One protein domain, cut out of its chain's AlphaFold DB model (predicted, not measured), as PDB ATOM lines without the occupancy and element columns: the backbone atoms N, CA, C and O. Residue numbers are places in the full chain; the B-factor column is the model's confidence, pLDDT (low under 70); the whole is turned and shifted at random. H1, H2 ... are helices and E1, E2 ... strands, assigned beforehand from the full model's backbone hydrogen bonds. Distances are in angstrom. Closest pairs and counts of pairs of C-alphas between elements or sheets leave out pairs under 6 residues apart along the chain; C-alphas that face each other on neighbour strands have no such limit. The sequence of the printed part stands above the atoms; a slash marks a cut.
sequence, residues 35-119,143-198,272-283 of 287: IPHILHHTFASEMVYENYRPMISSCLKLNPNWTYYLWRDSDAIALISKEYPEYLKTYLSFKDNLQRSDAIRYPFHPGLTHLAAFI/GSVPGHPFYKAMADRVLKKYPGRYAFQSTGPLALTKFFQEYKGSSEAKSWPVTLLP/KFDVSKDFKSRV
ATOM      1  N   ILE A  35     -16.812 -13.199 -32.673       78.81
ATOM      2  CA  ILE A  35     -16.184 -13.719 -31.482       78.81
ATOM      3  C   ILE A  35     -14.990 -14.586 -31.911       78.81
ATOM      4  O   ILE A  35     -15.198 -15.584 -32.602       78.81
ATOM      5  N   PRO A  36     -13.748 -14.231 -31.536       81.94
ATOM      6  CA  PRO A  36     -12.563 -14.910 -32.041       81.94
ATOM      7  C   PRO A  36     -12.447 -16.353 -31.538       81.94
ATOM      8  O   PRO A  36     -12.840 -16.690 -30.420       81.94
ATOM      9  N   HIS A  37     -11.842 -17.187 -32.383       87.19
ATOM     10  CA  HIS A  37     -11.621 -18.620 -32.193       87.19
ATOM     11  C   HIS A  37     -10.533 -18.923 -31.146       87.19
ATOM     12  O   HIS A  37      -9.450 -19.420 -31.467       87.19
ATOM     13  N   ILE A  38     -10.821 -18.611 -29.880       87.62
ATOM     14  CA  ILE A  38      -9.933 -18.857 -28.741       87.62
ATOM     15  C   ILE A  38     -10.666 -19.675 -27.673       87.62
ATOM     16  O   ILE A  38     -11.774 -19.342 -27.260       87.62
ATOM     17  N   LEU A  39     -10.039 -20.761 -27.223       90.44
ATOM     18  CA  LEU A  39     -10.494 -21.579 -26.103       90.44
ATOM     19  C   LEU A  39      -9.734 -21.193 -24.831       90.44
ATOM     20  O   LEU A  39      -8.504 -21.215 -24.809       90.44
ATOM     21  N   HIS A  40     -10.466 -20.926 -23.750       90.56
ATOM     22  CA  HIS A  40      -9.898 -20.612 -22.439       90.56
ATOM     23  C   HIS A  40     -10.370 -21.620 -21.384       90.56
ATOM     24  O   HIS A  40     -11.566 -21.749 -21.121       90.56
ATOM     25  N   HIS A  41      -9.431 -22.310 -20.735       91.31
ATOM     26  CA  HIS A  41      -9.691 -23.126 -19.543       91.31
ATOM     27  C   HIS A  41      -8.916 -22.577 -18.334       91.31
ATOM     28  O   HIS A  41      -7.861 -21.971 -18.503       91.31
ATOM     29  N   THR A  42      -9.418 -22.807 -17.113       90.00
ATOM     30  CA  THR A  42      -8.734 -22.426 -15.861       90.00
ATOM     31  C   THR A  42      -8.353 -23.644 -15.025       90.00
ATOM     32  O   THR A  42      -9.206 -24.474 -14.701       90.00
ATOM     33  N   PHE A  43      -7.082 -23.727 -14.625       92.75
ATOM     34  CA  PHE A  43      -6.559 -24.707 -13.666       92.75
ATOM     35  C   PHE A  43      -5.467 -24.051 -12.807       92.75
ATOM     36  O   PHE A  43      -4.936 -23.027 -13.198       92.75
ATOM     37  N   ALA A  44      -5.119 -24.603 -11.642       91.56
ATOM     38  CA  ALA A  44      -4.120 -23.971 -10.766       91.56
ATOM     39  C   ALA A  44      -2.714 -23.879 -11.408       91.56
ATOM     40  O   ALA A  44      -2.030 -22.867 -11.277       91.56
ATOM     41  N   SER A  45      -2.307 -24.919 -12.143       94.31
ATOM     42  CA  SER A  45      -1.095 -24.963 -12.969       94.31
ATOM     43  C   SER A  45      -1.307 -25.875 -14.195       94.31
ATOM     44  O   SER A  45      -2.368 -26.480 -14.350       94.31
ATOM     45  N   GLU A  46      -0.297 -26.011 -15.050       95.56
ATOM     46  CA  GLU A  46      -0.196 -27.013 -16.128       95.56
ATOM     47  C   GLU A  46      -0.400 -28.481 -15.690       95.56
ATOM     48  O   GLU A  46      -0.750 -29.324 -16.519       95.56
ATOM     49  N   MET A  47      -0.248 -28.791 -14.398       96.62
ATOM     50  CA  MET A  47      -0.463 -30.128 -13.832       96.62
ATOM     51  C   MET A  47      -1.953 -30.394 -13.537       96.62
ATOM     52  O   MET A  47      -2.410 -30.329 -12.386       96.62
ATOM     53  N   VAL A  48      -2.706 -30.700 -14.595       95.06
ATOM     54  CA  VAL A  48      -4.168 -30.902 -14.631       95.06
ATOM     55  C   VAL A  48      -4.561 -32.324 -14.198       95.06
ATOM     56  O   VAL A  48      -3.853 -33.280 -14.491       95.06
ATOM     57  N   TYR A  49      -5.704 -32.517 -13.522       95.25
ATOM     58  CA  TYR A  49      -6.198 -33.869 -13.184       95.25
ATOM     59  C   TYR A  49      -6.554 -34.695 -14.432       95.25
ATOM     60  O   TYR A  49      -7.301 -34.228 -15.294       95.25
ATOM     61  N   GLU A  50      -6.145 -35.967 -14.466       95.56
ATOM     62  CA  GLU A  50      -6.461 -36.958 -15.515       95.56
ATOM     63  C   GLU A  50      -7.958 -37.076 -15.833       95.56
ATOM     64  O   GLU A  50      -8.349 -37.352 -16.966       95.56
ATOM     65  N   ASN A  51      -8.831 -36.791 -14.861       93.94
ATOM     66  CA  ASN A  51     -10.275 -36.694 -15.081       93.94
ATOM     67  C   ASN A  51     -10.638 -35.765 -16.260       93.94
ATOM     68  O   ASN A  51     -11.637 -36.011 -16.931       93.94
ATOM     69  N   TYR A  52      -9.852 -34.707 -16.502       93.00
ATOM     70  CA  TYR A  52     -10.100 -33.686 -17.521       93.00
ATOM     71  C   TYR A  52      -9.410 -33.950 -18.873       93.00
ATOM     72  O   TYR A  52      -9.832 -33.363 -19.873       93.00
ATOM     73  N   ARG A  53      -8.438 -34.874 -18.957       94.38
ATOM     74  CA  ARG A  53      -7.752 -35.250 -20.212       94.38
ATOM     75  C   ARG A  53      -8.708 -35.517 -21.393       94.38
ATOM     76  O   ARG A  53      -8.492 -34.918 -22.449       94.38
ATOM     77  N   PRO A  54      -9.773 -36.346 -21.277       93.50
ATOM     78  CA  PRO A  54     -10.662 -36.629 -22.411       93.50
ATOM     79  C   PRO A  54     -11.544 -35.440 -22.828       93.50
ATOM     80  O   PRO A  54     -11.997 -35.396 -23.969       93.50
ATOM     81  N   MET A  55     -11.775 -34.468 -21.938       91.56
ATOM     82  CA  MET A  55     -12.463 -33.215 -22.272       91.56
ATOM     83  C   MET A  55     -11.531 -32.273 -23.040       91.56
ATOM     84  O   MET A  55     -11.859 -31.856 -24.146       91.56
ATOM     85  N   ILE A  56     -10.322 -32.031 -22.524       93.50
ATOM     86  CA  ILE A  56      -9.317 -31.182 -23.189       93.50
ATOM     87  C   ILE A  56      -8.961 -31.747 -24.575       93.50
ATOM     88  O   ILE A  56      -8.997 -31.015 -25.562       93.50
ATOM     89  N   SER A  57      -8.731 -33.063 -24.682       94.56
ATOM     90  CA  SER A  57      -8.487 -33.731 -25.969       94.56
ATOM     91  C   SER A  57      -9.665 -33.591 -26.942       94.56
ATOM     92  O   SER A  57      -9.447 -33.381 -28.132       94.56
ATOM     93  N   SER A  58     -10.909 -33.668 -26.453       92.56
ATOM     94  CA  SER A  58     -12.108 -33.463 -27.276       92.56
ATOM     95  C   SER A  58     -12.180 -32.030 -27.808       92.56
ATOM     96  O   SER A  58     -12.304 -31.852 -29.017       92.56
ATOM     97  N   CYS A  59     -12.022 -31.014 -26.953       91.06
ATOM     98  CA  CYS A  59     -12.028 -29.616 -27.386       91.06
ATOM     99  C   CYS A  59     -10.926 -29.320 -28.416       91.06
ATOM    100  O   CYS A  59     -11.217 -28.722 -29.450       91.06
ATOM    101  N   LEU A  60      -9.691 -29.777 -28.180       92.38
ATOM    102  CA  LEU A  60      -8.552 -29.513 -29.071       92.38
ATOM    103  C   LEU A  60      -8.647 -30.226 -30.429       92.38
ATOM    104  O   LEU A  60      -8.174 -29.678 -31.424       92.38
ATOM    105  N   LYS A  61      -9.251 -31.422 -30.484       93.00
ATOM    106  CA  LYS A  61      -9.484 -32.161 -31.739       93.00
ATOM    107  C   LYS A  61     -10.586 -31.538 -32.590       93.00
ATOM    108  O   LYS A  61     -10.447 -31.469 -33.803       93.00
ATOM    109  N   LEU A  62     -11.667 -31.092 -31.951       88.62
ATOM    110  CA  LEU A  62     -12.843 -30.537 -32.631       88.62
ATOM    111  C   LEU A  62     -12.646 -29.080 -33.067       88.62
ATOM    112  O   LEU A  62     -13.330 -28.611 -33.966       88.62
ATOM    113  N   ASN A  63     -11.685 -28.389 -32.450       89.25
ATOM    114  CA  ASN A  63     -11.310 -27.016 -32.764       89.25
ATOM    115  C   ASN A  63      -9.812 -26.979 -33.136       89.25
ATOM    116  O   ASN A  63      -8.994 -26.479 -32.356       89.25
ATOM    117  N   PRO A  64      -9.404 -27.560 -34.283       92.50
ATOM    118  CA  PRO A  64      -7.991 -27.674 -34.654       92.50
ATOM    119  C   PRO A  64      -7.339 -26.304 -34.878       92.50
ATOM    120  O   PRO A  64      -6.214 -26.086 -34.437       92.50
ATOM    121  N   ASN A  65      -8.087 -25.368 -35.469       90.94
ATOM    122  CA  ASN A  65      -7.607 -24.041 -35.863       90.94
ATOM    123  C   ASN A  65      -7.830 -22.967 -34.779       90.94
ATOM    124  O   ASN A  65      -7.603 -21.789 -35.035       90.94
ATOM    125  N   TRP A  66      -8.317 -23.344 -33.591       90.88
ATOM    126  CA  TRP A  66      -8.511 -22.409 -32.479       90.88
ATOM    127  C   TRP A  66      -7.252 -22.353 -31.613       90.88
ATOM    128  O   TRP A  66      -6.678 -23.395 -31.256       90.88
ATOM    129  N   THR A  67      -6.872 -21.141 -31.215       90.94
ATOM    130  CA  THR A  67      -5.857 -20.910 -30.183       90.94
ATOM    131  C   THR A  67      -6.399 -21.406 -28.847       90.94
ATOM    132  O   THR A  67      -7.556 -21.161 -28.515       90.94
ATOM    133  N   TYR A  68      -5.588 -22.107 -28.057       93.12
ATOM    134  CA  TYR A  68      -5.997 -22.601 -26.744       93.12
ATOM    135  C   TYR A  68      -5.057 -22.085 -25.658       93.12
ATOM    136  O   TYR A  68      -3.837 -22.241 -25.756       93.12
ATOM    137  N   TYR A  69      -5.649 -21.509 -24.615       93.19
ATOM    138  CA  TYR A  69      -4.970 -21.065 -23.405       93.19
ATOM    139  C   TYR A  69      -5.403 -21.907 -22.207       93.19
ATOM    140  O   TYR A  69      -6.601 -22.041 -21.921       93.19
ATOM    141  N   LEU A  70      -4.418 -22.399 -21.455       93.88
ATOM    142  CA  LEU A  70      -4.632 -22.754 -20.060       93.88
ATOM    143  C   LEU A  70      -4.212 -21.561 -19.204       93.88
ATOM    144  O   LEU A  70      -3.038 -21.220 -19.152       93.88
ATOM    145  N   TRP A  71      -5.161 -20.959 -18.499       91.88
ATOM    146  CA  TRP A  71      -4.857 -19.945 -17.499       91.88
ATOM    147  C   TRP A  71      -4.538 -20.628 -16.166       91.88
ATOM    148  O   TRP A  71      -5.426 -21.239 -15.558       91.88
ATOM    149  N   ARG A  72      -3.273 -20.529 -15.741       93.88
ATOM    150  CA  ARG A  72      -2.768 -20.923 -14.417       93.88
ATOM    151  C   ARG A  72      -3.131 -19.864 -13.366       93.88
ATOM    152  O   ARG A  72      -3.456 -18.727 -13.714       93.88
ATOM    153  N   ASP A  73      -3.005 -20.183 -12.078       93.69
ATOM    154  CA  ASP A  73      -3.196 -19.180 -11.014       93.69
ATOM    155  C   ASP A  73      -2.139 -18.053 -11.098       93.69
ATOM    156  O   ASP A  73      -2.441 -16.902 -10.782       93.69
ATOM    157  N   SER A  74      -0.931 -18.350 -11.595       95.31
ATOM    158  CA  SER A  74       0.116 -17.360 -11.898       95.31
ATOM    159  C   SER A  74      -0.254 -16.439 -13.067       95.31
ATOM    160  O   SER A  74      -0.146 -15.221 -12.937       95.31
ATOM    161  N   ASP A  75      -0.750 -17.000 -14.175       93.06
ATOM    162  CA  ASP A  75      -1.235 -16.239 -15.339       93.06
ATOM    163  C   ASP A  75      -2.376 -15.287 -14.943       93.06
ATOM    164  O   ASP A  75      -2.413 -14.129 -15.355       93.06
ATOM    165  N   ALA A  76      -3.292 -15.767 -14.097       91.12
ATOM    166  CA  ALA A  76      -4.410 -14.996 -13.565       91.12
ATOM    167  C   ALA A  76      -3.954 -13.802 -12.705       91.12
ATOM    168  O   ALA A  76      -4.481 -12.696 -12.850       91.12
ATOM    169  N   ILE A  77      -2.963 -14.010 -11.829       93.94
ATOM    170  CA  ILE A  77      -2.360 -12.939 -11.022       93.94
ATOM    171  C   ILE A  77      -1.635 -11.935 -11.924       93.94
ATOM    172  O   ILE A  77      -1.780 -10.732 -11.708       93.94
ATOM    173  N   ALA A  78      -0.900 -12.394 -12.939       92.69
ATOM    174  CA  ALA A  78      -0.179 -11.520 -13.860       92.69
ATOM    175  C   ALA A  78      -1.122 -10.644 -14.698       92.69
ATOM    176  O   ALA A  78      -0.928  -9.428 -14.735       92.69
ATOM    177  N   LEU A  79      -2.180 -11.220 -15.290       88.75
ATOM    178  CA  LEU A  79      -3.173 -10.450 -16.047       88.75
ATOM    179  C   LEU A  79      -3.835  -9.387 -15.162       88.75
ATOM    180  O   LEU A  79      -3.910  -8.225 -15.553       88.75
ATOM    181  N   ILE A  80      -4.290  -9.760 -13.960       89.00
ATOM    182  CA  ILE A  80      -4.911  -8.799 -13.039       89.00
ATOM    183  C   ILE A  80      -3.911  -7.718 -12.614       89.00
ATOM    184  O   ILE A  80      -4.258  -6.544 -12.634       89.00
ATOM    185  N   SER A  81      -2.673  -8.074 -12.268       92.00
ATOM    186  CA  SER A  81      -1.672  -7.096 -11.809       92.00
ATOM    187  C   SER A  81      -1.286  -6.081 -12.890       92.00
ATOM    188  O   SER A  81      -0.943  -4.951 -12.551       92.00
ATOM    189  N   LYS A  82      -1.343  -6.475 -14.169       85.69
ATOM    190  CA  LYS A  82      -0.976  -5.637 -15.319       85.69
ATOM    191  C   LYS A  82      -2.152  -4.835 -15.882       85.69
ATOM    192  O   LYS A  82      -2.022  -3.630 -16.063       85.69
ATOM    193  N   GLU A  83      -3.279  -5.488 -16.162       84.94
ATOM    194  CA  GLU A  83      -4.401  -4.886 -16.902       84.94
ATOM    195  C   GLU A  83      -5.521  -4.352 -15.988       84.94
ATOM    196  O   GLU A  83      -6.273  -3.466 -16.393       84.94
ATOM    197  N   TYR A  84      -5.654  -4.886 -14.765       87.25
ATOM    198  CA  TYR A  84      -6.738  -4.555 -13.824       87.25
ATOM    199  C   TYR A  84      -6.255  -4.454 -12.360       87.25
ATOM    200  O   TYR A  84      -6.782  -5.153 -11.480       87.25
ATOM    201  N   PRO A  85      -5.231  -3.630 -12.055       92.81
ATOM    202  CA  PRO A  85      -4.598  -3.608 -10.736       92.81
ATOM    203  C   PRO A  85      -5.574  -3.273  -9.597       92.81
ATOM    204  O   PRO A  85      -5.352  -3.680  -8.455       92.81
ATOM    205  N   GLU A  86      -6.701  -2.608  -9.881       91.94
ATOM    206  CA  GLU A  86      -7.714  -2.300  -8.873       91.94
ATOM    207  C   GLU A  86      -8.514  -3.533  -8.403       91.94
ATOM    208  O   GLU A  86      -9.130  -3.501  -7.337       91.94
ATOM    209  N   TYR A  87      -8.476  -4.640  -9.153       92.00
ATOM    210  CA  TYR A  87      -9.045  -5.932  -8.754       92.00
ATOM    211  C   TYR A  87      -8.108  -6.764  -7.863       92.00
ATOM    212  O   TYR A  87      -8.582  -7.656  -7.149       92.00
ATOM    213  N   LEU A  88      -6.793  -6.506  -7.894       92.62
ATOM    214  CA  LEU A  88      -5.772  -7.400  -7.332       92.62
ATOM    215  C   LEU A  88      -5.978  -7.674  -5.836       92.62
ATOM    216  O   LEU A  88      -5.946  -8.828  -5.404       92.62
ATOM    217  N   LYS A  89      -6.281  -6.631  -5.054       93.69
ATOM    218  CA  LYS A  89      -6.548  -6.741  -3.609       93.69
ATOM    219  C   LYS A  89      -7.704  -7.700  -3.303       93.69
ATOM    220  O   LYS A  89      -7.601  -8.511  -2.385       93.69
ATOM    221  N   THR A  90      -8.793  -7.632  -4.070       93.00
ATOM    222  CA  THR A  90      -9.955  -8.516  -3.888       93.00
ATOM    223  C   THR A  90      -9.639  -9.932  -4.358       93.00
ATOM    224  O   THR A  90      -9.944 -10.885  -3.640       93.00
ATOM    225  N   TYR A  91      -8.965 -10.080  -5.503       92.31
ATOM    226  CA  TYR A  91      -8.592 -11.385  -6.057       92.31
ATOM    227  C   TYR A  91      -7.675 -12.191  -5.122       92.31
ATOM    228  O   TYR A  91      -7.903 -13.378  -4.886       92.31
ATOM    229  N   LEU A  92      -6.680 -11.539  -4.517       92.69
ATOM    230  CA  LEU A  92      -5.798 -12.167  -3.530       92.69
ATOM    231  C   LEU A  92      -6.504 -12.435  -2.186       92.69
ATOM    232  O   LEU A  92      -6.085 -13.324  -1.449       92.69
ATOM    233  N   SER A  93      -7.599 -11.729  -1.871       92.00
ATOM    234  CA  SER A  93      -8.370 -11.947  -0.632       92.00
ATOM    235  C   SER A  93      -9.258 -13.202  -0.644       92.00
ATOM    236  O   SER A  93      -9.742 -13.623   0.413       92.00
ATOM    237  N   PHE A  94      -9.478 -13.819  -1.813       89.81
ATOM    238  CA  PHE A  94     -10.217 -15.077  -1.926       89.81
ATOM    239  C   PHE A  94      -9.514 -16.202  -1.154       89.81
ATOM    240  O   PHE A  94      -8.333 -16.474  -1.363       89.81
ATOM    241  N   LYS A  95     -10.250 -16.915  -0.295       86.44
ATOM    242  CA  LYS A  95      -9.717 -18.103   0.400       86.44
ATOM    243  C   LYS A  95      -9.969 -19.395  -0.377       86.44
ATOM    244  O   LYS A  95      -9.134 -20.291  -0.352       86.44
ATOM    245  N   ASP A  96     -11.086 -19.468  -1.094       84.62
ATOM    246  CA  ASP A  96     -11.487 -20.621  -1.897       84.62
ATOM    247  C   ASP A  96     -10.887 -20.544  -3.318       84.62
ATOM    248  O   ASP A  96     -11.031 -19.543  -4.026       84.62
ATOM    249  N   ASN A  97     -10.231 -21.622  -3.761       85.00
ATOM    250  CA  ASN A  97      -9.687 -21.740  -5.119       85.00
ATOM    251  C   ASN A  97     -10.785 -21.687  -6.192       85.00
ATOM    252  O   ASN A  97     -10.550 -21.186  -7.292       85.00
ATOM    253  N   LEU A  98     -11.999 -22.154  -5.882       85.69
ATOM    254  CA  LEU A  98     -13.141 -22.033  -6.778       85.69
ATOM    255  C   LEU A  98     -13.574 -20.570  -6.934       85.69
ATOM    256  O   LEU A  98     -13.976 -20.189  -8.029       85.69
ATOM    257  N   GLN A  99     -13.422 -19.723  -5.908       89.00
ATOM    258  CA  GLN A  99     -13.693 -18.290  -6.048       89.00
ATOM    259  C   GLN A  99     -12.729 -17.614  -7.029       89.00
ATOM    260  O   GLN A  99     -13.200 -16.945  -7.947       89.00
ATOM    261  N   ARG A 100     -11.412 -17.849  -6.898       90.06
ATOM    262  CA  ARG A 100     -10.403 -17.400  -7.881       90.06
ATOM    263  C   ARG A 100     -10.745 -17.892  -9.288       90.06
ATOM    264  O   ARG A 100     -10.939 -17.088 -10.198       90.06
ATOM    265  N   SER A 101     -10.898 -19.211  -9.427       88.19
ATOM    266  CA  SER A 101     -11.174 -19.912 -10.688       88.19
ATOM    267  C   SER A 101     -12.453 -19.437 -11.384       88.19
ATOM    268  O   SER A 101     -12.538 -19.528 -12.608       88.19
ATOM    269  N   ASP A 102     -13.443 -18.959 -10.629       87.81
ATOM    270  CA  ASP A 102     -14.707 -18.436 -11.143       87.81
ATOM    271  C   ASP A 102     -14.640 -16.932 -11.450       87.81
ATOM    272  O   ASP A 102     -15.116 -16.516 -12.504       87.81
ATOM    273  N   ALA A 103     -14.027 -16.122 -10.577       88.56
ATOM    274  CA  ALA A 103     -13.907 -14.675 -10.761       88.56
ATOM    275  C   ALA A 103     -13.043 -14.307 -11.976       88.56
ATOM    276  O   ALA A 103     -13.398 -13.399 -12.727       88.56
ATOM    277  N   ILE A 104     -11.945 -15.040 -12.196       86.75
ATOM    278  CA  ILE A 104     -11.022 -14.779 -13.306       86.75
ATOM    279  C   ILE A 104     -11.630 -15.092 -14.683       86.75
ATOM    280  O   ILE A 104     -11.166 -14.556 -15.682       86.75
ATOM    281  N   ARG A 105     -12.709 -15.889 -14.770       84.56
ATOM    282  CA  ARG A 105     -13.361 -16.126 -16.070       84.56
ATOM    283  C   ARG A 105     -13.892 -14.829 -16.666       84.56
ATOM    284  O   ARG A 105     -13.706 -14.611 -17.853       84.56
ATOM    285  N   TYR A 106     -14.536 -13.964 -15.878       78.50
ATOM    286  CA  TYR A 106     -15.235 -12.798 -16.434       78.50
ATOM    287  C   TYR A 106     -14.318 -11.853 -17.240       78.50
ATOM    288  O   TYR A 106     -14.722 -11.515 -18.351       78.50
ATOM    289  N   PRO A 107     -13.086 -11.516 -16.799       64.31
ATOM    290  CA  PRO A 107     -12.092 -10.819 -17.626       64.31
ATOM    291  C   PRO A 107     -11.663 -11.484 -18.953       64.31
ATOM    292  O   PRO A 107     -11.123 -10.785 -19.803       64.31
ATOM    293  N   PHE A 108     -11.849 -12.795 -19.157       61.38
ATOM    294  CA  PHE A 108     -11.197 -13.535 -20.255       61.38
ATOM    295  C   PHE A 108     -11.963 -13.631 -21.591       61.38
ATOM    296  O   PHE A 108     -11.380 -14.107 -22.557       61.38
ATOM    297  N   HIS A 109     -13.257 -13.306 -21.674       58.31
ATOM    298  CA  HIS A 109     -14.139 -13.960 -22.664       58.31
ATOM    299  C   HIS A 109     -14.091 -13.490 -24.131       58.31
ATOM    300  O   HIS A 109     -14.531 -12.386 -24.469       58.31
ATOM    301  N   PRO A 110     -13.737 -14.436 -25.019       41.97
ATOM    302  CA  PRO A 110     -14.524 -14.824 -26.201       41.97
ATOM    303  C   PRO A 110     -14.985 -16.316 -26.220       41.97
ATOM    304  O   PRO A 110     -14.610 -17.068 -25.327       41.97
ATOM    305  N   GLY A 111     -15.849 -16.746 -27.175       33.66
ATOM    306  CA  GLY A 111     -16.339 -18.151 -27.295       33.66
ATOM    307  C   GLY A 111     -17.297 -18.702 -28.421       33.66
ATOM    308  O   GLY A 111     -17.184 -19.898 -28.665       33.66
ATOM    309  N   LEU A 112     -18.244 -17.991 -29.089       37.41
ATOM    310  CA  LEU A 112     -19.220 -18.559 -30.091       37.41
ATOM    311  C   LEU A 112     -19.752 -17.548 -31.148       37.41
ATOM    312  O   LEU A 112     -19.722 -16.352 -30.913       37.41
ATOM    313  N   THR A 113     -20.333 -18.001 -32.273       39.31
ATOM    314  CA  THR A 113     -20.835 -17.155 -33.391       39.31
ATOM    315  C   THR A 113     -22.283 -16.624 -33.259       39.31
ATOM    316  O   THR A 113     -23.092 -17.138 -32.491       39.31
ATOM    317  N   HIS A 114     -22.610 -15.582 -34.046       48.94
ATOM    318  CA  HIS A 114     -23.906 -14.868 -34.170       48.94
ATOM    319  C   HIS A 114     -24.484 -14.169 -32.921       48.94
ATOM    320  O   HIS A 114     -25.504 -13.491 -33.028       48.94
ATOM    321  N   LEU A 115     -23.850 -14.285 -31.753       54.97
ATOM    322  CA  LEU A 115     -24.313 -13.698 -30.492       54.97
ATOM    323  C   LEU A 115     -23.235 -12.733 -29.977       54.97
ATOM    324  O   LEU A 115     -22.086 -13.139 -29.864       54.97
ATOM    325  N   ALA A 116     -23.566 -11.478 -29.650       69.75
ATOM    326  CA  ALA A 116     -22.567 -10.497 -29.179       69.75
ATOM    327  C   ALA A 116     -21.913 -10.912 -27.843       69.75
ATOM    328  O   ALA A 116     -20.728 -10.652 -27.604       69.75
ATOM    329  N   ALA A 117     -22.691 -11.598 -27.004       86.88
ATOM    330  CA  ALA A 117     -22.248 -12.369 -25.854       86.88
ATOM    331  C   ALA A 117     -23.255 -13.480 -25.530       86.88
ATOM    332  O   ALA A 117     -24.440 -13.378 -25.859       86.88
ATOM    333  N   PHE A 118     -22.809 -14.522 -24.833       90.00
ATOM    334  CA  PHE A 118     -23.675 -15.593 -24.345       90.00
ATOM    335  C   PHE A 118     -23.169 -16.192 -23.027       90.00
ATOM    336  O   PHE A 118     -21.972 -16.212 -22.754       90.00
ATOM    337  N   ILE A 119     -24.084 -16.770 -22.249       92.94
ATOM    338  CA  ILE A 119     -23.779 -17.624 -21.091       92.94
ATOM    339  C   ILE A 119     -24.655 -18.880 -21.139       92.94
ATOM    340  O   ILE A 119     -25.794 -18.820 -21.611       92.94
ATOM    341  N   GLY A 143     -18.876 -16.599 -23.416       87.06
ATOM    342  CA  GLY A 143     -18.127 -15.946 -24.484       87.06
ATOM    343  C   GLY A 143     -18.756 -14.636 -24.953       87.06
ATOM    344  O   GLY A 143     -19.943 -14.384 -24.751       87.06
ATOM    345  N   SER A 144     -17.943 -13.798 -25.590       85.19
ATOM    346  CA  SER A 144     -18.297 -12.459 -26.077       85.19
ATOM    347  C   SER A 144     -17.386 -11.987 -27.207       85.19
ATOM    348  O   SER A 144     -16.337 -12.574 -27.451       85.19
ATOM    349  N   VAL A 145     -17.727 -10.884 -27.870       83.38
ATOM    350  CA  VAL A 145     -16.688 -10.087 -28.543       83.38
ATOM    351  C   VAL A 145     -15.726  -9.497 -27.493       83.38
ATOM    352  O   VAL A 145     -16.153  -9.240 -26.360       83.38
ATOM    353  N   PRO A 146     -14.443  -9.254 -27.823       81.88
ATOM    354  CA  PRO A 146     -13.514  -8.605 -26.900       81.88
ATOM    355  C   PRO A 146     -14.075  -7.283 -26.353       81.88
ATOM    356  O   PRO A 146     -14.589  -6.454 -27.103       81.88
ATOM    357  N   GLY A 147     -13.995  -7.087 -25.034       77.50
ATOM    358  CA  GLY A 147     -14.460  -5.864 -24.364       77.50
ATOM    359  C   GLY A 147     -15.976  -5.741 -24.132       77.50
ATOM    360  O   GLY A 147     -16.421  -4.683 -23.692       77.50
ATOM    361  N   HIS A 148     -16.783  -6.780 -24.385       87.56
ATOM    362  CA  HIS A 148     -18.242  -6.716 -24.209       87.56
ATOM    363  C   HIS A 148     -18.657  -6.303 -22.772       87.56
ATOM    364  O   HIS A 148     -18.273  -6.966 -21.798       87.56
ATOM    365  N   PRO A 149     -19.495  -5.258 -22.596       88.69
ATOM    366  CA  PRO A 149     -19.641  -4.566 -21.311       88.69
ATOM    367  C   PRO A 149     -20.236  -5.422 -20.187       88.69
ATOM    368  O   PRO A 149     -19.869  -5.232 -19.029       88.69
ATOM    369  N   PHE A 150     -21.087  -6.405 -20.507       92.88
ATOM    370  CA  PHE A 150     -21.596  -7.386 -19.533       92.88
ATOM    371  C   PHE A 150     -20.481  -8.037 -18.702       92.88
ATOM    372  O   PHE A 150     -20.584  -8.123 -17.479       92.88
ATOM    373  N   TYR A 151     -19.401  -8.474 -19.352       90.50
ATOM    374  CA  TYR A 151     -18.325  -9.202 -18.685       90.50
ATOM    375  C   TYR A 151     -17.450  -8.295 -17.832       90.50
ATOM    376  O   TYR A 151     -17.111  -8.664 -16.707       90.50
ATOM    377  N   LYS A 152     -17.180  -7.072 -18.305       87.69
ATOM    378  CA  LYS A 152     -16.508  -6.041 -17.507       87.69
ATOM    379  C   LYS A 152     -17.326  -5.680 -16.263       87.69
ATOM    380  O   LYS A 152     -16.779  -5.668 -15.166       87.69
ATOM    381  N   ALA A 153     -18.635  -5.479 -16.410       91.69
ATOM    382  CA  ALA A 153     -19.530  -5.160 -15.300       91.69
ATOM    383  C   ALA A 153     -19.711  -6.334 -14.313       91.69
ATOM    384  O   ALA A 153     -19.805  -6.109 -13.105       91.69
ATOM    385  N   MET A 154     -19.690  -7.588 -14.787       93.06
ATOM    386  CA  MET A 154     -19.665  -8.770 -13.916       93.06
ATOM    387  C   MET A 154     -18.328  -8.899 -13.169       93.06
ATOM    388  O   MET A 154     -18.328  -9.178 -11.970       93.06
ATOM    389  N   ALA A 155     -17.197  -8.634 -13.832       90.69
ATOM    390  CA  ALA A 155     -15.885  -8.571 -13.188       90.69
ATOM    391  C   ALA A 155     -15.851  -7.468 -12.113       90.69
ATOM    392  O   ALA A 155     -15.523  -7.750 -10.963       90.69
ATOM    393  N   ASP A 156     -16.308  -6.250 -12.428       90.50
ATOM    394  CA  ASP A 156     -16.463  -5.158 -11.458       90.50
ATOM    395  C   ASP A 156     -17.351  -5.572 -10.268       90.50
ATOM    396  O   ASP A 156     -17.005  -5.312  -9.114       90.50
ATOM    397  N   ARG A 157     -18.460  -6.285 -10.507       90.88
ATOM    398  CA  ARG A 157     -19.348  -6.776  -9.443       90.88
ATOM    399  C   ARG A 157     -18.663  -7.739  -8.472       90.88
ATOM    400  O   ARG A 157     -18.965  -7.660  -7.283       90.88
ATOM    401  N   VAL A 158     -17.791  -8.633  -8.946       90.94
ATOM    402  CA  VAL A 158     -17.164  -9.678  -8.105       90.94
ATOM    403  C   VAL A 158     -15.735  -9.354  -7.651       90.94
ATOM    404  O   VAL A 158     -15.220 -10.039  -6.770       90.94
ATOM    405  N   LEU A 159     -15.109  -8.309  -8.212       89.31
ATOM    406  CA  LEU A 159     -13.739  -7.880  -7.890       89.31
ATOM    407  C   LEU A 159     -13.639  -6.467  -7.281       89.31
ATOM    408  O   LEU A 159     -12.638  -6.186  -6.627       89.31
ATOM    409  N   LYS A 160     -14.650  -5.588  -7.400       86.44
ATOM    410  CA  LYS A 160     -14.689  -4.298  -6.661       86.44
ATOM    411  C   LYS A 160     -15.577  -4.311  -5.419       86.44
ATOM    412  O   LYS A 160     -15.372  -3.499  -4.522       86.44
ATOM    413  N   LYS A 161     -16.559  -5.213  -5.336       75.75
ATOM    414  CA  LYS A 161     -17.402  -5.393  -4.140       75.75
ATOM    415  C   LYS A 161     -16.980  -6.665  -3.416       75.75
ATOM    416  O   LYS A 161     -16.745  -7.674  -4.073       75.75
ATOM    417  N   TYR A 162     -16.882  -6.621  -2.084       65.75
ATOM    418  CA  TYR A 162     -16.374  -7.761  -1.317       65.75
ATOM    419  C   TYR A 162     -17.263  -9.009  -1.519       65.75
ATOM    420  O   TYR A 162     -18.452  -8.978  -1.182       65.75
ATOM    421  N   PRO A 163     -16.719 -10.104  -2.075       65.94
ATOM    422  CA  PRO A 163     -17.501 -11.270  -2.455       65.94
ATOM    423  C   PRO A 163     -17.844 -12.136  -1.233       65.94
ATOM    424  O   PRO A 163     -16.984 -12.504  -0.437       65.94
ATOM    425  N   GLY A 164     -19.124 -12.501  -1.098       72.12
ATOM    426  CA  GLY A 164     -19.626 -13.337   0.002       72.12
ATOM    427  C   GLY A 164     -18.935 -14.708   0.144       72.12
ATOM    428  O   GLY A 164     -18.350 -15.236  -0.801       72.12
ATOM    429  N   ARG A 165     -19.050 -15.310   1.337       78.50
ATOM    430  CA  ARG A 165     -18.226 -16.443   1.823       78.50
ATOM    431  C   ARG A 165     -18.174 -17.718   0.958       78.50
ATOM    432  O   ARG A 165     -17.281 -18.523   1.181       78.50
ATOM    433  N   TYR A 166     -19.110 -17.936   0.033       84.50
ATOM    434  CA  TYR A 166     -19.229 -19.185  -0.733       84.50
ATOM    435  C   TYR A 166     -19.213 -18.915  -2.239       84.50
ATOM    436  O   TYR A 166     -20.064 -18.160  -2.712       84.50
ATOM    437  N   ALA A 167     -18.325 -19.579  -2.995       85.06
ATOM    438  CA  ALA A 167     -18.135 -19.352  -4.434       85.06
ATOM    439  C   ALA A 167     -19.446 -19.286  -5.224       85.06
ATOM    440  O   ALA A 167     -19.723 -18.272  -5.861       85.06
ATOM    441  N   PHE A 168     -20.313 -20.299  -5.095       86.00
ATOM    442  CA  PHE A 168     -21.625 -20.356  -5.755       86.00
ATOM    443  C   PHE A 168     -22.452 -19.063  -5.617       86.00
ATOM    444  O   PHE A 168     -23.148 -18.685  -6.558       86.00
ATOM    445  N   GLN A 169     -22.372 -18.389  -4.465       88.00
ATOM    446  CA  GLN A 169     -23.154 -17.194  -4.141       88.00
ATOM    447  C   GLN A 169     -22.483 -15.871  -4.536       88.00
ATOM    448  O   GLN A 169     -23.191 -14.870  -4.642       88.00
ATOM    449  N   SER A 170     -21.156 -15.844  -4.704       89.62
ATOM    450  CA  SER A 170     -20.377 -14.599  -4.787       89.62
ATOM    451  C   SER A 170     -19.578 -14.405  -6.072       89.62
ATOM    452  O   SER A 170     -19.476 -13.277  -6.540       89.62
ATOM    453  N   THR A 171     -19.069 -15.481  -6.668       90.19
ATOM    454  CA  THR A 171     -18.336 -15.473  -7.948       90.19
ATOM    455  C   THR A 171     -18.967 -16.404  -8.981       90.19
ATOM    456  O   THR A 171     -18.800 -16.208 -10.181       90.19
ATOM    457  N   GLY A 172     -19.695 -17.415  -8.511       89.81
ATOM    458  CA  GLY A 172     -20.269 -18.501  -9.289       89.81
ATOM    459  C   GLY A 172     -21.729 -18.290  -9.712       89.81
ATOM    460  O   GLY A 172     -22.227 -17.159  -9.758       89.81
ATOM    461  N   PRO A 173     -22.449 -19.383 -10.023       91.94
ATOM    462  CA  PRO A 173     -23.704 -19.312 -10.766       91.94
ATOM    463  C   PRO A 173     -24.845 -18.492 -10.151       91.94
ATOM    464  O   PRO A 173     -25.602 -17.876 -10.897       91.94
ATOM    465  N   LEU A 174     -24.998 -18.410  -8.822       92.25
ATOM    466  CA  LEU A 174     -26.052 -17.566  -8.234       92.25
ATOM    467  C   LEU A 174     -25.709 -16.071  -8.329       92.25
ATOM    468  O   LEU A 174     -26.620 -15.255  -8.484       92.25
ATOM    469  N   ALA A 175     -24.423 -15.707  -8.277       93.31
ATOM    470  CA  ALA A 175     -23.981 -14.336  -8.522       93.31
ATOM    471  C   ALA A 175     -24.253 -13.938  -9.980       93.31
ATOM    472  O   ALA A 175     -24.891 -12.910 -10.222       93.31
ATOM    473  N   LEU A 176     -23.857 -14.799 -10.928       94.94
ATOM    474  CA  LEU A 176     -24.089 -14.610 -12.361       94.94
ATOM    475  C   LEU A 176     -25.583 -14.581 -12.710       94.94
ATOM    476  O   LEU A 176     -26.022 -13.692 -13.427       94.94
ATOM    477  N   THR A 177     -26.390 -15.490 -12.154       95.69
ATOM    478  CA  THR A 177     -27.844 -15.536 -12.388       95.69
ATOM    479  C   THR A 177     -28.536 -14.254 -11.930       95.69
ATOM    480  O   THR A 177     -29.381 -13.730 -12.654       95.69
ATOM    481  N   LYS A 178     -28.186 -13.725 -10.747       94.44
ATOM    482  CA  LYS A 178     -28.718 -12.438 -10.269       94.44
ATOM    483  C   LYS A 178     -28.279 -11.293 -11.182       94.44
ATOM    484  O   LYS A 178     -29.121 -10.539 -11.657       94.44
ATOM    485  N   PHE A 179     -26.984 -11.212 -11.488       95.31
ATOM    486  CA  PHE A 179     -26.453 -10.149 -12.336       95.31
ATOM    487  C   PHE A 179     -27.034 -10.170 -13.759       95.31
ATOM    488  O   PHE A 179     -27.361  -9.120 -14.293       95.31
ATOM    489  N   PHE A 180     -27.245 -11.345 -14.352       96.31
ATOM    490  CA  PHE A 180     -27.888 -11.476 -15.659       96.31
ATOM    491  C   PHE A 180     -29.358 -11.022 -15.645       96.31
ATOM    492  O   PHE A 180     -29.806 -10.397 -16.604       96.31
ATOM    493  N   GLN A 181     -30.106 -11.277 -14.562       95.38
ATOM    494  CA  GLN A 181     -31.463 -10.731 -14.405       95.38
ATOM    495  C   GLN A 181     -31.465  -9.204 -14.308       95.38
ATOM    496  O   GLN A 181     -32.286  -8.562 -14.956       95.38
ATOM    497  N   GLU A 182     -30.543  -8.636 -13.527       95.06
ATOM    498  CA  GLU A 182     -30.366  -7.185 -13.390       95.06
ATOM    499  C   GLU A 182     -29.973  -6.550 -14.739       95.06
ATOM    500  O   GLU A 182     -30.604  -5.594 -15.183       95.06
ATOM    501  N   TYR A 183     -28.992  -7.134 -15.435       95.25
ATOM    502  CA  TYR A 183     -28.493  -6.656 -16.725       95.25
ATOM    503  C   TYR A 183     -29.552  -6.703 -17.829       95.25
ATOM    504  O   TYR A 183     -29.697  -5.745 -18.577       95.25
ATOM    505  N   LYS A 184     -30.346  -7.780 -17.918       93.94
ATOM    506  CA  LYS A 184     -31.371  -7.942 -18.966       93.94
ATOM    507  C   LYS A 184     -32.436  -6.828 -18.961       93.94
ATOM    508  O   LYS A 184     -33.098  -6.629 -19.977       93.94
ATOM    509  N   GLY A 185     -32.610  -6.113 -17.847       92.00
ATOM    510  CA  GLY A 185     -33.503  -4.955 -17.742       92.00
ATOM    511  C   GLY A 185     -32.860  -3.592 -18.042       92.00
ATOM    512  O   GLY A 185     -33.578  -2.593 -18.030       92.00
ATOM    513  N   SER A 186     -31.545  -3.515 -18.272       93.50
ATOM    514  CA  SER A 186     -30.819  -2.241 -18.359       93.50
ATOM    515  C   SER A 186     -30.824  -1.611 -19.760       93.50
ATOM    516  O   SER A 186     -31.219  -2.219 -20.759       93.50
ATOM    517  N   SER A 187     -30.374  -0.356 -19.843       92.25
ATOM    518  CA  SER A 187     -30.120   0.353 -21.102       92.25
ATOM    519  C   SER A 187     -29.058  -0.344 -21.955       92.25
ATOM    520  O   SER A 187     -29.214  -0.453 -23.169       92.25
ATOM    521  N   GLU A 188     -28.005  -0.861 -21.326       88.75
ATOM    522  CA  GLU A 188     -26.831  -1.420 -21.999       88.75
ATOM    523  C   GLU A 188     -27.191  -2.712 -22.732       88.75
ATOM    524  O   GLU A 188     -26.741  -2.910 -23.857       88.75
ATOM    525  N   ALA A 189     -28.058  -3.548 -22.150       91.25
ATOM    526  CA  ALA A 189     -28.514  -4.797 -22.761       91.25
ATOM    527  C   ALA A 189     -29.341  -4.604 -24.049       91.25
ATOM    528  O   ALA A 189     -29.498  -5.558 -24.810       91.25
ATOM    529  N   LYS A 190     -29.837  -3.387 -24.327       88.50
ATOM    530  CA  LYS A 190     -30.476  -3.045 -25.614       88.50
ATOM    531  C   LYS A 190     -29.450  -2.933 -26.747       88.50
ATOM    532  O   LYS A 190     -29.748  -3.312 -27.873       88.50
ATOM    533  N   SER A 191     -28.253  -2.436 -26.436       88.00
ATOM    534  CA  SER A 191     -27.140  -2.269 -27.385       88.00
ATOM    535  C   SER A 191     -26.173  -3.459 -27.386       88.00
ATOM    536  O   SER A 191     -25.498  -3.705 -28.381       88.00
ATOM    537  N   TRP A 192     -26.110  -4.191 -26.271       88.69
ATOM    538  CA  TRP A 192     -25.167  -5.276 -25.993       88.69
ATOM    539  C   TRP A 192     -25.896  -6.502 -25.404       88.69
ATOM    540  O   TRP A 192     -25.713  -6.846 -24.232       88.69
ATOM    541  N   PRO A 193     -26.788  -7.150 -26.177       91.12
ATOM    542  CA  PRO A 193     -27.588  -8.265 -25.688       91.12
ATOM    543  C   PRO A 193     -26.726  -9.497 -25.381       91.12
ATOM    544  O   PRO A 193     -25.902  -9.924 -26.188       91.12
ATOM    545  N   VAL A 194     -26.980 -10.109 -24.221       91.81
ATOM    546  CA  VAL A 194     -26.355 -11.370 -23.789       91.81
ATOM    547  C   VAL A 194     -27.378 -12.491 -23.905       91.81
ATOM    548  O   VAL A 194     -28.450 -12.440 -23.295       91.81
ATOM    549  N   THR A 195     -27.053 -13.533 -24.661       92.19
ATOM    550  CA  THR A 195     -27.938 -14.679 -24.868       92.19
ATOM    551  C   THR A 195     -27.740 -15.735 -23.785       92.19
ATOM    552  O   THR A 195     -26.653 -16.278 -23.612       92.19
ATOM    553  N   LEU A 196     -28.817 -16.087 -23.085       93.69
ATOM    554  CA  LEU A 196     -28.847 -17.282 -22.245       93.69
ATOM    555  C   LEU A 196     -29.072 -18.503 -23.150       93.69
ATOM    556  O   LEU A 196     -30.172 -18.669 -23.682       93.69
ATOM    557  N   LEU A 197     -28.048 -19.334 -23.358       90.75
ATOM    558  CA  LEU A 197     -28.158 -20.501 -24.242       90.75
ATOM    559  C   LEU A 197     -29.219 -21.490 -23.723       90.75
ATOM    560  O   LEU A 197     -29.283 -21.721 -22.512       90.75
ATOM    561  N   PRO A 198     -30.025 -22.129 -24.593       90.75
ATOM    562  CA  PRO A 198     -30.895 -23.232 -24.189       90.75
ATOM    563  C   PRO A 198     -30.100 -24.377 -23.532       90.75
ATOM    564  O   PRO A 198     -28.987 -24.667 -23.981       90.75
ATOM    565  N   LYS A 272      -2.354 -36.264 -11.588       96.19
ATOM    566  CA  LYS A 272      -2.154 -35.102 -12.456       96.19
ATOM    567  C   LYS A 272      -1.258 -35.469 -13.640       96.19
ATOM    568  O   LYS A 272      -0.344 -36.272 -13.478       96.19
ATOM    569  N   PHE A 273      -1.494 -34.836 -14.781       96.75
ATOM    570  CA  PHE A 273      -0.651 -34.901 -15.971       96.75
ATOM    571  C   PHE A 273      -0.254 -33.492 -16.412       96.75
ATOM    572  O   PHE A 273      -0.953 -32.526 -16.108       96.75
ATOM    573  N   ASP A 274       0.856 -33.382 -17.134       97.12
ATOM    574  CA  ASP A 274       1.324 -32.113 -17.680       97.12
ATOM    575  C   ASP A 274       0.629 -31.837 -19.020       97.12
ATOM    576  O   ASP A 274       0.921 -32.457 -20.047       97.12
ATOM    577  N   VAL A 275      -0.308 -30.889 -19.014       96.19
ATOM    578  CA  VAL A 275      -1.084 -30.540 -20.209       96.19
ATOM    579  C   VAL A 275      -0.213 -29.933 -21.318       96.19
ATOM    580  O   VAL A 275      -0.536 -30.101 -22.493       96.19
ATOM    581  N   SER A 276       0.918 -29.301 -20.974       94.75
ATOM    582  CA  SER A 276       1.869 -28.750 -21.948       94.75
ATOM    583  C   SER A 276       2.701 -29.841 -22.625       94.75
ATOM    584  O   SER A 276       2.925 -29.774 -23.830       94.75
ATOM    585  N   LYS A 277       3.091 -30.903 -21.910       95.00
ATOM    586  CA  LYS A 277       3.827 -32.032 -22.512       95.00
ATOM    587  C   LYS A 277       2.943 -32.894 -23.414       95.00
ATOM    588  O   LYS A 277       3.412 -33.358 -24.455       95.00
ATOM    589  N   ASP A 278       1.673 -33.052 -23.047       94.12
ATOM    590  CA  ASP A 278       0.760 -33.990 -23.707       94.12
ATOM    591  C   ASP A 278      -0.030 -33.379 -24.875       94.12
ATOM    592  O   ASP A 278      -0.479 -34.108 -25.760       94.12
ATOM    593  N   PHE A 279      -0.179 -32.049 -24.915       93.12
ATOM    594  CA  PHE A 279      -0.803 -31.332 -26.037       93.12
ATOM    595  C   PHE A 279       0.137 -30.325 -26.740       93.12
ATOM    596  O   PHE A 279      -0.238 -29.762 -27.771       93.12
ATOM    597  N   LYS A 280       1.373 -30.156 -26.245       86.19
ATOM    598  CA  LYS A 280       2.501 -29.431 -26.870       86.19
ATOM    599  C   LYS A 280       2.104 -28.078 -27.463       86.19
ATOM    600  O   LYS A 280       1.525 -27.254 -26.762       86.19
ATOM    601  N   SER A 281       2.376 -27.857 -28.748       85.06
ATOM    602  CA  SER A 281       2.139 -26.605 -29.483       85.06
ATOM    603  C   SER A 281       0.669 -26.168 -29.577       85.06
ATOM    604  O   SER A 281       0.382 -25.121 -30.150       85.06
ATOM    605  N   ARG A 282      -0.278 -26.930 -29.012       93.19
ATOM    606  CA  ARG A 282      -1.659 -26.473 -28.811       93.19
ATOM    607  C   ARG A 282      -1.864 -25.690 -27.511       93.19
ATOM    608  O   ARG A 282      -2.906 -25.056 -27.391       93.19
ATOM    609  N   VAL A 283      -0.944 -25.729 -26.544       94.88
ATOM    610  CA  VAL A 283      -1.119 -25.079 -25.232       94.88
ATOM    611  C   VAL A 283      -0.311 -23.797 -25.136       94.88
ATOM    612  O   VAL A 283       0.914 -23.823 -25.158       94.88
TER     613      VAL A 283
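Overview. This is residues 35 to 119, 143 to 198 and 272 to 283 of the 287 residues of an uncharacterized protein of Macrostomum lignano (UniProt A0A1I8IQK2). Two lobes meet at one end with a gap between them. The smaller has the strand pair E1 and E3 with H1 and H9 on one side of it and the short pair E2 and E6 at one end of those helices; the larger holds helices H2 to H8, with the short pair E4 and E5 far from the first lobe. The printed part has 153 residues, with nine named helices and six named strands in the order E1 E2 H1 E3 H2 H3 H4 E4 H5 H6 H7 H8 E5 E6 H9. E1 and E3, and E4 and E5, are parallel pairs, and E2 and E6 an antiparallel one; the class is mixed, helices and strands. The whole is compact, with a radius of gyration of the C-alphas of 15.9 A and spans of 46 by 37 by 28 A.

Arrangement. E1, residues 38 to 42, is parallel to E3, residues 67 to 71, at 18 degrees, with N 39 and O 67 2.8 A apart, within hydrogen-bond range. E2, residues 47 to 49, is antiparallel to E6, residues 272 to 274, with N 273 and O 48 at 2.8 A. H1, residues 50 to 62, is close to but not clearly touching H9, residues 275 to 282; their closest C-alphas, Leu 60 and Arg 282, are 7.5 A apart. H2, residues 73 to 83, and H3, residues 85 to 93, form a helical hairpin and touch at Ile 80 and Leu 88, their closest C-alphas, 5.9 A apart. H4, residues 97 to 103, touches H6, residues 167 to 170, the closest C-alphas, Gln 99 and Ala 167, being 4.8 A apart. E4, residues 117 to 119, is parallel to E5, residues 194 to 196, with N 119 and O 195 at 2.9 A. The hub is H5, residues 149 to 159: it touches H3 at a steep tilt of 47 degrees, with the C-alphas of Tyr 87 and Leu 159 closest at 5.2 A, and only just touches H4 and H7, residues 173 to 184, with 3 pairs of C-alphas within 8 A each. H8, residues 188 to 191, is close to but not clearly touching H7, the closest C-alphas, Tyr 183 and Ala 189, being 6.3 A apart. Every O i to N i+4 pair is within hydrogen-bond range in H2, H4, H5 and H7, against 7 of 9 in H1, 3 of 5 in H3 and 2 of 4 in H9; H6 and H8 are too short for such a pair.

Along the chain. E1 begins at C-alpha 38, (-9.933, -18.857, -28.741), and H9 ends at C-alpha 282, (-1.659, -26.473, -28.811). From first to last C-alpha, H1 measures 19.4 A, H7 16.0 A and H2 15.5 A.

Size, cuts and confidence. The C-alphas farthest apart, of Ser 187 and Lys 277, are 46.9 A apart. Residues 120 to 142 and 199 to 271 are not printed, with C-alpha gaps of 6.8 A and 33.2 A. The link H4 to E4 is long, and pLDDT is under 70 at residues 107 to 116 and 162 to 163.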